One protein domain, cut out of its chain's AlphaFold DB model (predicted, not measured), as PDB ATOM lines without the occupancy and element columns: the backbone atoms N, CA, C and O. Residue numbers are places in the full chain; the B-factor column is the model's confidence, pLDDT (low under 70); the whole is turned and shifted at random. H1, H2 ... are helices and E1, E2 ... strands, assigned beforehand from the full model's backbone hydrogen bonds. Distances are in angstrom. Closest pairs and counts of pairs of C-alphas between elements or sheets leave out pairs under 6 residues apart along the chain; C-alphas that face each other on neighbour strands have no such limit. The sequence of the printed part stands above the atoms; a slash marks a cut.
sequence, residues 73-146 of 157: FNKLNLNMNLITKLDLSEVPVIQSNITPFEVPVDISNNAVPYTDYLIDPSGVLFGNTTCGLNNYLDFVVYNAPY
ATOM      1  N   PHE A  73     321.928 197.641 209.769       59.28
ATOM      2  CA  PHE A  73     323.155 198.169 209.203       59.28
ATOM      3  C   PHE A  73     323.152 198.025 207.674       59.28
ATOM      4  O   PHE A  73     322.741 197.006 207.110       59.28
ATOM      5  N   ASN A  74     323.654 199.047 206.985       60.53
ATOM      6  CA  ASN A  74     323.857 199.008 205.543       60.53
ATOM      7  C   ASN A  74     325.089 198.148 205.205       60.53
ATOM      8  O   ASN A  74     326.204 198.487 205.591       60.53
ATOM      9  N   LYS A  75     324.902 197.064 204.440       59.41
ATOM     10  CA  LYS A  75     325.986 196.159 204.001       59.41
ATOM     11  C   LYS A  75     327.031 196.826 203.099       59.41
ATOM     12  O   LYS A  75     328.116 196.282 202.932       59.41
ATOM     13  N   LEU A  76     326.683 197.952 202.478       60.88
ATOM     14  CA  LEU A  76     327.582 198.739 201.635       60.88
ATOM     15  C   LEU A  76     328.438 199.714 202.451       60.88
ATOM     16  O   LEU A  76     329.396 200.265 201.916       60.88
ATOM     17  N   ASN A  77     328.100 199.930 203.726       60.69
ATOM     18  CA  ASN A  77     328.890 200.772 204.607       60.69
ATOM     19  C   ASN A  77     330.038 199.953 205.200       60.69
ATOM     20  O   ASN A  77     329.850 198.828 205.671       60.69
ATOM     21  N   LEU A  78     331.233 200.535 205.197       57.16
ATOM     22  CA  LEU A  78     332.414 199.918 205.775       57.16
ATOM     23  C   LEU A  78     332.388 200.146 207.292       57.16
ATOM     24  O   LEU A  78     332.951 201.105 207.813       57.16
ATOM     25  N   ASN A  79     331.710 199.258 208.014       60.03
ATOM     26  CA  ASN A  79     331.739 199.247 209.474       60.03
ATOM     27  C   ASN A  79     333.029 198.544 209.927       60.03
ATOM     28  O   ASN A  79     333.051 197.327 210.092       60.03
ATOM     29  N   MET A  80     334.134 199.283 210.077       50.06
ATOM     30  CA  MET A  80     335.367 198.710 210.633       50.06
ATOM     31  C   MET A  80     335.254 198.528 212.155       50.06
ATOM     32  O   MET A  80     335.237 199.488 212.922       50.06
ATOM     33  N   ASN A  81     335.188 197.258 212.561       50.44
ATOM     34  CA  ASN A  81     335.179 196.736 213.931       50.44
ATOM     35  C   ASN A  81     336.444 197.093 214.741       50.44
ATOM     36  O   ASN A  81     337.399 196.320 214.757       50.44
ATOM     37  N   LEU A  82     336.439 198.197 215.490       55.41
ATOM     38  CA  LEU A  82     337.417 198.410 216.579       55.41
ATOM     39  C   LEU A  82     336.780 198.651 217.956       55.41
ATOM     40  O   LEU A  82     337.498 198.738 218.946       55.41
ATOM     41  N   ILE A  83     335.451 198.776 218.038       57.31
ATOM     42  CA  ILE A  83     334.769 199.318 219.228       57.31
ATOM     43  C   ILE A  83     333.512 198.516 219.580       57.31
ATOM     44  O   ILE A  83     332.557 199.047 220.135       57.31
ATOM     45  N   THR A  84     333.455 197.235 219.229       68.38
ATOM     46  CA  THR A  84     332.342 196.356 219.609       68.38
ATOM     47  C   THR A  84     332.868 195.115 220.308       68.38
ATOM     48  O   THR A  84     333.920 194.584 219.953       68.38
ATOM     49  N   LYS A  85     332.155 194.679 221.345       76.62
ATOM     50  CA  LYS A  85     332.380 193.399 222.020       76.62
ATOM     51  C   LYS A  85     331.097 192.587 221.932       76.62
ATOM     52  O   LYS A  85     330.007 193.150 221.859       76.62
ATOM     53  N   LEU A  86     331.246 191.272 221.942       79.81
ATOM     54  CA  LEU A  86     330.116 190.366 222.052       79.81
ATOM     55  C   LEU A  86     329.806 190.185 223.542       79.81
ATOM     56  O   LEU A  86     330.672 189.733 224.293       79.81
ATOM     57  N   ASP A  87     328.620 190.595 223.978       83.06
ATOM     58  CA  ASP A  87     328.146 190.361 225.344       83.06
ATOM     59  C   ASP A  87     327.315 189.079 225.364       83.06
ATOM     60  O   ASP A  87     326.227 189.038 224.806       83.06
ATOM     61  N   LEU A  88     327.854 188.018 225.966       79.94
ATOM     62  CA  LEU A  88     327.206 186.702 226.062       79.94
ATOM     63  C   LEU A  88     326.793 186.362 227.500       79.94
ATOM     64  O   LEU A  88     326.612 185.192 227.826       79.94
ATOM     65  N   SER A  89     326.667 187.362 228.376       79.81
ATOM     66  CA  SER A  89     326.398 187.166 229.811       79.81
ATOM     67  C   SER A  89     325.125 186.365 230.119       79.81
ATOM     68  O   SER A  89     325.087 185.649 231.116       79.81
ATOM     69  N   GLU A  90     324.114 186.431 229.251       75.75
ATOM     70  CA  GLU A  90     322.835 185.717 229.396       75.75
ATOM     71  C   GLU A  90     322.673 184.544 228.411       75.75
ATOM     72  O   GLU A  90     321.613 183.917 228.352       75.75
ATOM     73  N   VAL A  91     323.709 184.231 227.623       75.50
ATOM     74  CA  VAL A  91     323.645 183.201 226.579       75.50
ATOM     75  C   VAL A  91     324.366 181.936 227.049       75.50
ATOM     76  O   VAL A  91     325.587 181.959 227.227       75.50
ATOM     77  N   PRO A  92     323.662 180.800 227.210       77.19
ATOM     78  CA  PRO A  92     324.329 179.522 227.414       77.19
ATOM     79  C   PRO A  92     325.114 179.172 226.147       77.19
ATOM     80  O   PRO A  92     324.544 179.022 225.070       77.19
ATOM     81  N   VAL A  93     326.439 179.078 226.265       78.06
ATOM     82  CA  VAL A  93     327.324 178.930 225.101       78.06
ATOM     83  C   VAL A  93     327.487 177.477 224.667       78.06
ATOM     84  O   VAL A  93     327.002 177.096 223.605       78.06
ATOM     85  N   ILE A  94     328.170 176.663 225.466       85.88
ATOM     86  CA  ILE A  94     328.480 175.271 225.138       85.88
ATOM     87  C   ILE A  94     328.108 174.424 226.343       85.88
ATOM     88  O   ILE A  94     328.509 174.721 227.472       85.88
ATOM     89  N   GLN A  95     327.340 173.375 226.078       85.94
ATOM     90  CA  GLN A  95     326.875 172.408 227.056       85.94
ATOM     91  C   GLN A  95     327.321 171.007 226.647       85.94
ATOM     92  O   GLN A  95     327.196 170.628 225.482       85.94
ATOM     93  N   SER A  96     327.811 170.225 227.609       85.88
ATOM     94  CA  SER A  96     328.088 168.800 227.387       85.88
ATOM     95  C   SER A  96     326.782 168.043 227.147       85.88
ATOM     96  O   SER A  96     325.804 168.264 227.858       85.88
ATOM     97  N   ASN A  97     326.754 167.123 226.181       83.88
ATOM     98  CA  ASN A  97     325.580 166.282 225.917       83.88
ATOM     99  C   ASN A  97     325.426 165.112 226.925       83.88
ATOM    100  O   ASN A  97     324.590 164.228 226.751       83.88
ATOM    101  N   ILE A  98     326.243 165.080 227.984       83.12
ATOM    102  CA  ILE A  98     326.221 164.053 229.034       83.12
ATOM    103  C   ILE A  98     325.390 164.556 230.223       83.12
ATOM    104  O   ILE A  98     325.494 165.715 230.607       83.12
ATOM    105  N   THR A  99     324.562 163.691 230.818       81.31
ATOM    106  CA  THR A  99     323.784 164.005 232.030       81.31
ATOM    107  C   THR A  99     324.585 163.724 233.312       81.31
ATOM    108  O   THR A  99     325.097 162.609 233.442       81.31
ATOM    109  N   PRO A 100     324.610 164.637 234.304       79.81
ATOM    110  CA  PRO A 100     323.946 165.940 234.319       79.81
ATOM    111  C   PRO A 100     324.645 166.943 233.400       79.81
ATOM    112  O   PRO A 100     325.861 166.933 233.263       79.81
ATOM    113  N   PHE A 101     323.852 167.809 232.778       82.31
ATOM    114  CA  PHE A 101     324.367 168.815 231.863       82.31
ATOM    115  C   PHE A 101     325.262 169.828 232.586       82.31
ATOM    116  O   PHE A 101     324.844 170.421 233.580       82.31
ATOM    117  N   GLU A 102     326.459 170.060 232.050       81.31
ATOM    118  CA  GLU A 102     327.417 171.047 232.561       81.31
ATOM    119  C   GLU A 102     327.581 172.209 231.575       81.31
ATOM    120  O   GLU A 102     327.725 171.991 230.366       81.31
ATOM    121  N   VAL A 103     327.548 173.441 232.105       79.69
ATOM    122  CA  VAL A 103     327.729 174.706 231.372       79.69
ATOM    123  C   VAL A 103     328.471 175.714 232.267       79.69
ATOM    124  O   VAL A 103     328.055 175.887 233.415       79.69
ATOM    125  N   PRO A 104     329.491 176.441 231.766       81.44
ATOM    126  CA  PRO A 104     330.140 176.288 230.458       81.44
ATOM    127  C   PRO A 104     331.130 175.109 230.441       81.44
ATOM    128  O   PRO A 104     331.742 174.805 231.462       81.44
ATOM    129  N   VAL A 105     331.315 174.472 229.279       84.44
ATOM    130  CA  VAL A 105     332.320 173.409 229.084       84.44
ATOM    131  C   VAL A 105     333.245 173.723 227.908       84.44
ATOM    132  O   VAL A 105     332.806 174.248 226.882       84.44
ATOM    133  N   ASP A 106     334.523 173.377 228.050       84.00
ATOM    134  CA  ASP A 106     335.499 173.475 226.967       84.00
ATOM    135  C   ASP A 106     335.270 172.377 225.915       84.00
ATOM    136  O   ASP A 106     334.990 171.215 226.235       84.00
ATOM    137  N   ILE A 107     335.423 172.733 224.637       82.88
ATOM    138  CA  ILE A 107     335.331 171.775 223.530       82.88
ATOM    139  C   ILE A 107     336.643 170.998 223.436       82.88
ATOM    140  O   ILE A 107     337.714 171.571 223.239       82.88
ATOM    141  N   SER A 108     336.556 169.672 223.521       84.75
ATOM    142  CA  SER A 108     337.684 168.792 223.222       84.75
ATOM    143  C   SER A 108     338.052 168.873 221.740       84.75
ATOM    144  O   SER A 108     337.193 168.736 220.873       84.75
ATOM    145  N   ASN A 109     339.346 168.980 221.432       84.56
ATOM    146  CA  ASN A 109     339.848 168.973 220.050       84.56
ATOM    147  C   ASN A 109     339.557 167.666 219.285       84.56
ATOM    148  O   ASN A 109     339.683 167.634 218.064       84.56
ATOM    149  N   ASN A 110     339.198 166.593 219.995       86.69
ATOM    150  CA  ASN A 110     338.876 165.290 219.405       86.69
ATOM    151  C   ASN A 110     337.370 165.051 219.259       86.69
ATOM    152  O   ASN A 110     336.969 164.027 218.711       86.69
ATOM    153  N   ALA A 111     336.546 165.942 219.803       82.94
ATOM    154  CA  ALA A 111     335.105 165.793 219.792       82.94
ATOM    155  C   ALA A 111     334.500 166.374 218.516       82.94
ATOM    156  O   ALA A 111     335.058 167.281 217.892       82.94
ATOM    157  N   VAL A 112     333.329 165.869 218.142       83.50
ATOM    158  CA  VAL A 112     332.562 166.400 217.017       83.50
ATOM    159  C   VAL A 112     331.574 167.442 217.580       83.50
ATOM    160  O   VAL A 112     330.631 167.071 218.283       83.50
ATOM    161  N   PRO A 113     331.754 168.756 217.302       66.25
ATOM    162  CA  PRO A 113     331.112 169.852 218.051       66.25
ATOM    163  C   PRO A 113     329.575 169.891 218.065       66.25
ATOM    164  O   PRO A 113     329.004 170.655 218.831       66.25
ATOM    165  N   TYR A 114     328.908 169.090 217.231       70.38
ATOM    166  CA  TYR A 114     327.444 169.036 217.114       70.38
ATOM    167  C   TYR A 114     326.831 167.696 217.539       70.38
ATOM    168  O   TYR A 114     325.610 167.565 217.564       70.38
ATOM    169  N   THR A 115     327.650 166.684 217.827       82.56
ATOM    170  CA  THR A 115     327.177 165.391 218.354       82.56
ATOM    171  C   THR A 115     327.406 165.307 219.855       82.56
ATOM    172  O   THR A 115     326.557 164.806 220.592       82.56
ATOM    173  N   ASP A 116     328.539 165.846 220.301       84.56
ATOM    174  CA  ASP A 116     329.031 165.671 221.667       84.56
ATOM    175  C   ASP A 116     328.695 166.884 222.549       84.56
ATOM    176  O   ASP A 116     328.691 166.792 223.778       84.56
ATOM    177  N   TYR A 117     328.351 168.008 221.914       86.88
ATOM    178  CA  TYR A 117     328.003 169.260 222.568       86.88
ATOM    179  C   TYR A 117     326.735 169.868 221.977       86.88
ATOM    180  O   TYR A 117     326.468 169.773 220.778       86.88
ATOM    181  N   LEU A 118     325.974 170.537 222.839       83.19
ATOM    182  CA  LEU A 118     324.896 171.430 222.443       83.19
ATOM    183  C   LEU A 118     325.437 172.861 222.466       83.19
ATOM    184  O   LEU A 118     325.875 173.351 223.508       83.19
ATOM    185  N   ILE A 119     325.421 173.514 221.306       81.56
ATOM    186  CA  ILE A 119     325.822 174.913 221.136       81.56
ATOM    187  C   ILE A 119     324.552 175.758 221.096       81.56
ATOM    188  O   ILE A 119     323.668 175.456 220.297       81.56
ATOM    189  N   ASP A 120     324.471 176.803 221.927       78.38
ATOM    190  CA  ASP A 120     323.274 177.652 222.065       78.38
ATOM    191  C   ASP A 120     321.984 176.815 222.236       78.38
ATOM    192  O   ASP A 120     321.081 176.867 221.398       78.38
ATOM    193  N   PRO A 121     321.875 175.998 223.305       75.81
ATOM    194  CA  PRO A 121     320.738 175.093 223.497       75.81
ATOM    195  C   PRO A 121     319.399 175.833 223.613       75.81
ATOM    196  O   PRO A 121     318.348 175.261 223.331       75.81
ATOM    197  N   SER A 122     319.423 177.103 224.025       78.75
ATOM    198  CA  SER A 122     318.237 177.952 224.082       78.75
ATOM    199  C   SER A 122     317.892 178.587 222.737       78.75
ATOM    200  O   SER A 122     316.817 179.170 222.648       78.75
ATOM    201  N   GLY A 123     318.750 178.497 221.714       76.00
ATOM    202  CA  GLY A 123     318.554 179.078 220.383       76.00
ATOM    203  C   GLY A 123     318.527 180.608 220.372       76.00
ATOM    204  O   GLY A 123     318.046 181.218 219.413       76.00
ATOM    205  N   VAL A 124     318.977 181.256 221.441       79.25
ATOM    206  CA  VAL A 124     318.853 182.706 221.608       79.25
ATOM    207  C   VAL A 124     319.830 183.438 220.689       79.25
ATOM    208  O   VAL A 124     319.463 184.459 220.102       79.25
ATOM    209  N   LEU A 125     321.030 182.890 220.492       75.94
ATOM    210  CA  LEU A 125     322.088 183.505 219.693       75.94
ATOM    211  C   LEU A 125     321.930 183.216 218.191       75.94
ATOM    212  O   LEU A 125     322.110 184.120 217.374       75.94
ATOM    213  N   PHE A 126     321.553 181.988 217.820       72.56
ATOM    214  CA  PHE A 126     321.531 181.540 216.421       72.56
ATOM    215  C   PHE A 126     320.211 180.899 215.954       72.56
ATOM    216  O   PHE A 126     319.998 180.804 214.744       72.56
ATOM    217  N   GLY A 127     319.330 180.445 216.857       61.28
ATOM    218  CA  GLY A 127     318.404 179.341 216.542       61.28
ATOM    219  C   GLY A 127     316.889 179.577 216.615       61.28
ATOM    220  O   GLY A 127     316.146 178.823 215.993       61.28
ATOM    221  N   ASN A 128     316.383 180.593 217.317       63.59
ATOM    222  CA  ASN A 128     314.950 180.644 217.665       63.59
ATOM    223  C   ASN A 128     314.064 181.447 216.721       63.59
ATOM    224  O   ASN A 128     312.841 181.453 216.876       63.59
ATOM    225  N   THR A 129     314.636 182.166 215.759       63.16
ATOM    226  CA  THR A 129     313.842 183.004 214.861       63.16
ATOM    227  C   THR A 129     314.334 182.887 213.429       63.16
ATOM    228  O   THR A 129     315.511 182.661 213.158       63.16
ATOM    229  N   THR A 130     313.434 183.144 212.478       65.19
ATOM    230  CA  THR A 130     313.782 183.303 211.057       65.19
ATOM    231  C   THR A 130     314.824 184.407 210.819       65.19
ATOM    232  O   THR A 130     315.357 184.517 209.717       65.19
ATOM    233  N   CYS A 131     315.106 185.241 211.830       68.50
ATOM    234  CA  CYS A 131     316.019 186.372 211.782       68.50
ATOM    235  C   CYS A 131     317.261 186.158 212.669       68.50
ATOM    236  O   CYS A 131     317.707 187.111 213.302       68.50
ATOM    237  N   GLY A 132     317.845 184.953 212.711       67.00
ATOM    238  CA  GLY A 132     318.987 184.634 213.591       67.00
ATOM    239  C   GLY A 132     320.170 185.615 213.518       67.00
ATOM    240  O   GLY A 132     320.807 185.898 214.524       67.00
ATOM    241  N   LEU A 133     320.415 186.243 212.363       70.31
ATOM    242  CA  LEU A 133     321.454 187.273 212.248       70.31
ATOM    243  C   LEU A 133     321.099 188.582 212.982       70.31
ATOM    244  O   LEU A 133     321.998 189.254 213.471       70.31
ATOM    245  N   ASN A 134     319.818 188.942 213.091       71.12
ATOM    246  CA  ASN A 134     319.397 190.079 213.916       71.12
ATOM    247  C   ASN A 134     319.551 189.763 215.406       71.12
ATOM    248  O   ASN A 134     319.984 190.639 216.142       71.12
ATOM    249  N   ASN A 135     319.284 188.518 215.823       73.81
ATOM    250  CA  ASN A 135     319.536 188.096 217.201       73.81
ATOM    251  C   ASN A 135     321.017 188.283 217.554       73.81
ATOM    252  O   ASN A 135     321.333 188.882 218.571       73.81
ATOM    253  N   TYR A 136     321.929 187.854 216.672       76.88
ATOM    254  CA  TYR A 136     323.363 188.071 216.858       76.88
ATOM    255  C   TYR A 136     323.721 189.554 217.056       76.88
ATOM    256  O   TYR A 136     324.521 189.875 217.930       76.88
ATOM    257  N   LEU A 137     323.119 190.468 216.283       74.31
ATOM    258  CA  LEU A 137     323.372 191.910 216.422       74.31
ATOM    259  C   LEU A 137     322.928 192.475 217.774       74.31
ATOM    260  O   LEU A 137     323.543 193.435 218.231       74.31
ATOM    261  N   ASP A 138     321.902 191.908 218.409       75.94
ATOM    262  CA  ASP A 138     321.453 192.356 219.733       75.94
ATOM    263  C   ASP A 138     322.498 192.053 220.828       75.94
ATOM    264  O   ASP A 138     322.566 192.775 221.822       75.94
ATOM    265  N   PHE A 139     323.374 191.063 220.610       77.94
ATOM    266  CA  PHE A 139     324.510 190.743 221.489       77.94
ATOM    267  C   PHE A 139     325.784 191.534 221.159       77.94
ATOM    268  O   PHE A 139     326.773 191.475 221.895       77.94
ATOM    269  N   VAL A 140     325.791 192.290 220.056       77.38
ATOM    270  CA  VAL A 140     326.908 193.168 219.696       77.38
ATOM    271  C   VAL A 140     326.736 194.493 220.427       77.38
ATOM    272  O   VAL A 140     325.954 195.354 220.025       77.38
ATOM    273  N   VAL A 141     327.512 194.686 221.489       76.75
ATOM    274  CA  VAL A 141     327.488 195.919 222.278       76.75
ATOM    275  C   VAL A 141     328.687 196.804 221.962       76.75
ATOM    276  O   VAL A 141     329.767 196.338 221.587       76.75
ATOM    277  N   TYR A 142     328.506 198.111 222.141       71.62
ATOM    278  CA  TYR A 142     329.591 199.076 222.030       71.62
ATOM    279  C   TYR A 142     330.623 198.837 223.142       71.62
ATOM    280  O   TYR A 142     330.307 198.871 224.330       71.62
ATOM    281  N   ASN A 143     331.867 198.593 222.748       71.81
ATOM    282  CA  ASN A 143     333.012 198.444 223.629       71.81
ATOM    283  C   ASN A 143     333.784 199.759 223.662       71.81
ATOM    284  O   ASN A 143     334.740 199.915 222.907       71.81
ATOM    285  N   ALA A 144     333.343 200.709 224.492       61.47
ATOM    286  CA  ALA A 144     334.026 201.991 224.624       61.47
ATOM    287  C   ALA A 144     335.534 201.760 224.834       61.47
ATOM    288  O   ALA A 144     335.896 200.936 225.680       61.47
ATOM    289  N   PRO A 145     336.417 202.440 224.073       55.50
ATOM    290  CA  PRO A 145     337.840 202.330 224.329       55.50
ATOM    291  C   PRO A 145     338.076 202.743 225.782       55.50
ATOM    292  O   PRO A 145     337.509 203.728 226.262       55.50
ATOM    293  N   TYR A 146     338.863 201.929 226.481       48.94
ATOM    294  CA  TYR A 146     339.349 202.186 227.830       48.94
ATOM    295  C   TYR A 146     339.736 203.660 227.981       48.94
ATOM    296  O   TYR A 146     340.293 204.264 227.063       48.94
TER     297      TYR A 146
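Overview. This is residues 73 to 146 of the 157 residues of an uncharacterized protein of viral metagenome (UniProt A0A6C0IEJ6). There is little regular structure: a loose frame of loops holds a short strand pair, E1 with E4, at one end and a hairpin, E2 and E3, at the other, with H1 just before E4. Residues 74 to 81 stick out. The 74 printed residues include E1, E2, E3, H1 and E4 in that order, 19 residues in named elements, class mixed; both sheets are antiparallel. The whole is loose, radius of gyration of the C-alphas 15.3 A, spanning 44 by 34 by 23 A.

Arrangement. E1, residues 84 to 86, is antiparallel to its neighbour E4, residues 140 to 142, at 139 degrees; N 85 and O 141, 2.9 A apart, are within hydrogen-bond range. E2, residues 94 to 96, and E3, residues 117 to 119, form an antiparallel hairpin at 156 degrees, with N 118 and O 95 in range at 2.9 A. In H1, residues 132 to 138, every O i to N i+4 pair is within range. E1 and H1 are apart.

Along the chain. E1 begins at C-alpha 84 (332.342, 196.356, 219.609). H1 is 10.2 A long. E4 ends at C-alpha 142 (329.591, 199.076, 222.030).

Size, cuts and confidence. The C-alphas farthest apart, of Leu 76 and Pro 100, are 46.4 A apart. The printed part has no cut. Links E2 to E3 and E3 to H1 are long. pLDDT is under 70 in 22 residues, among them 73 to 84.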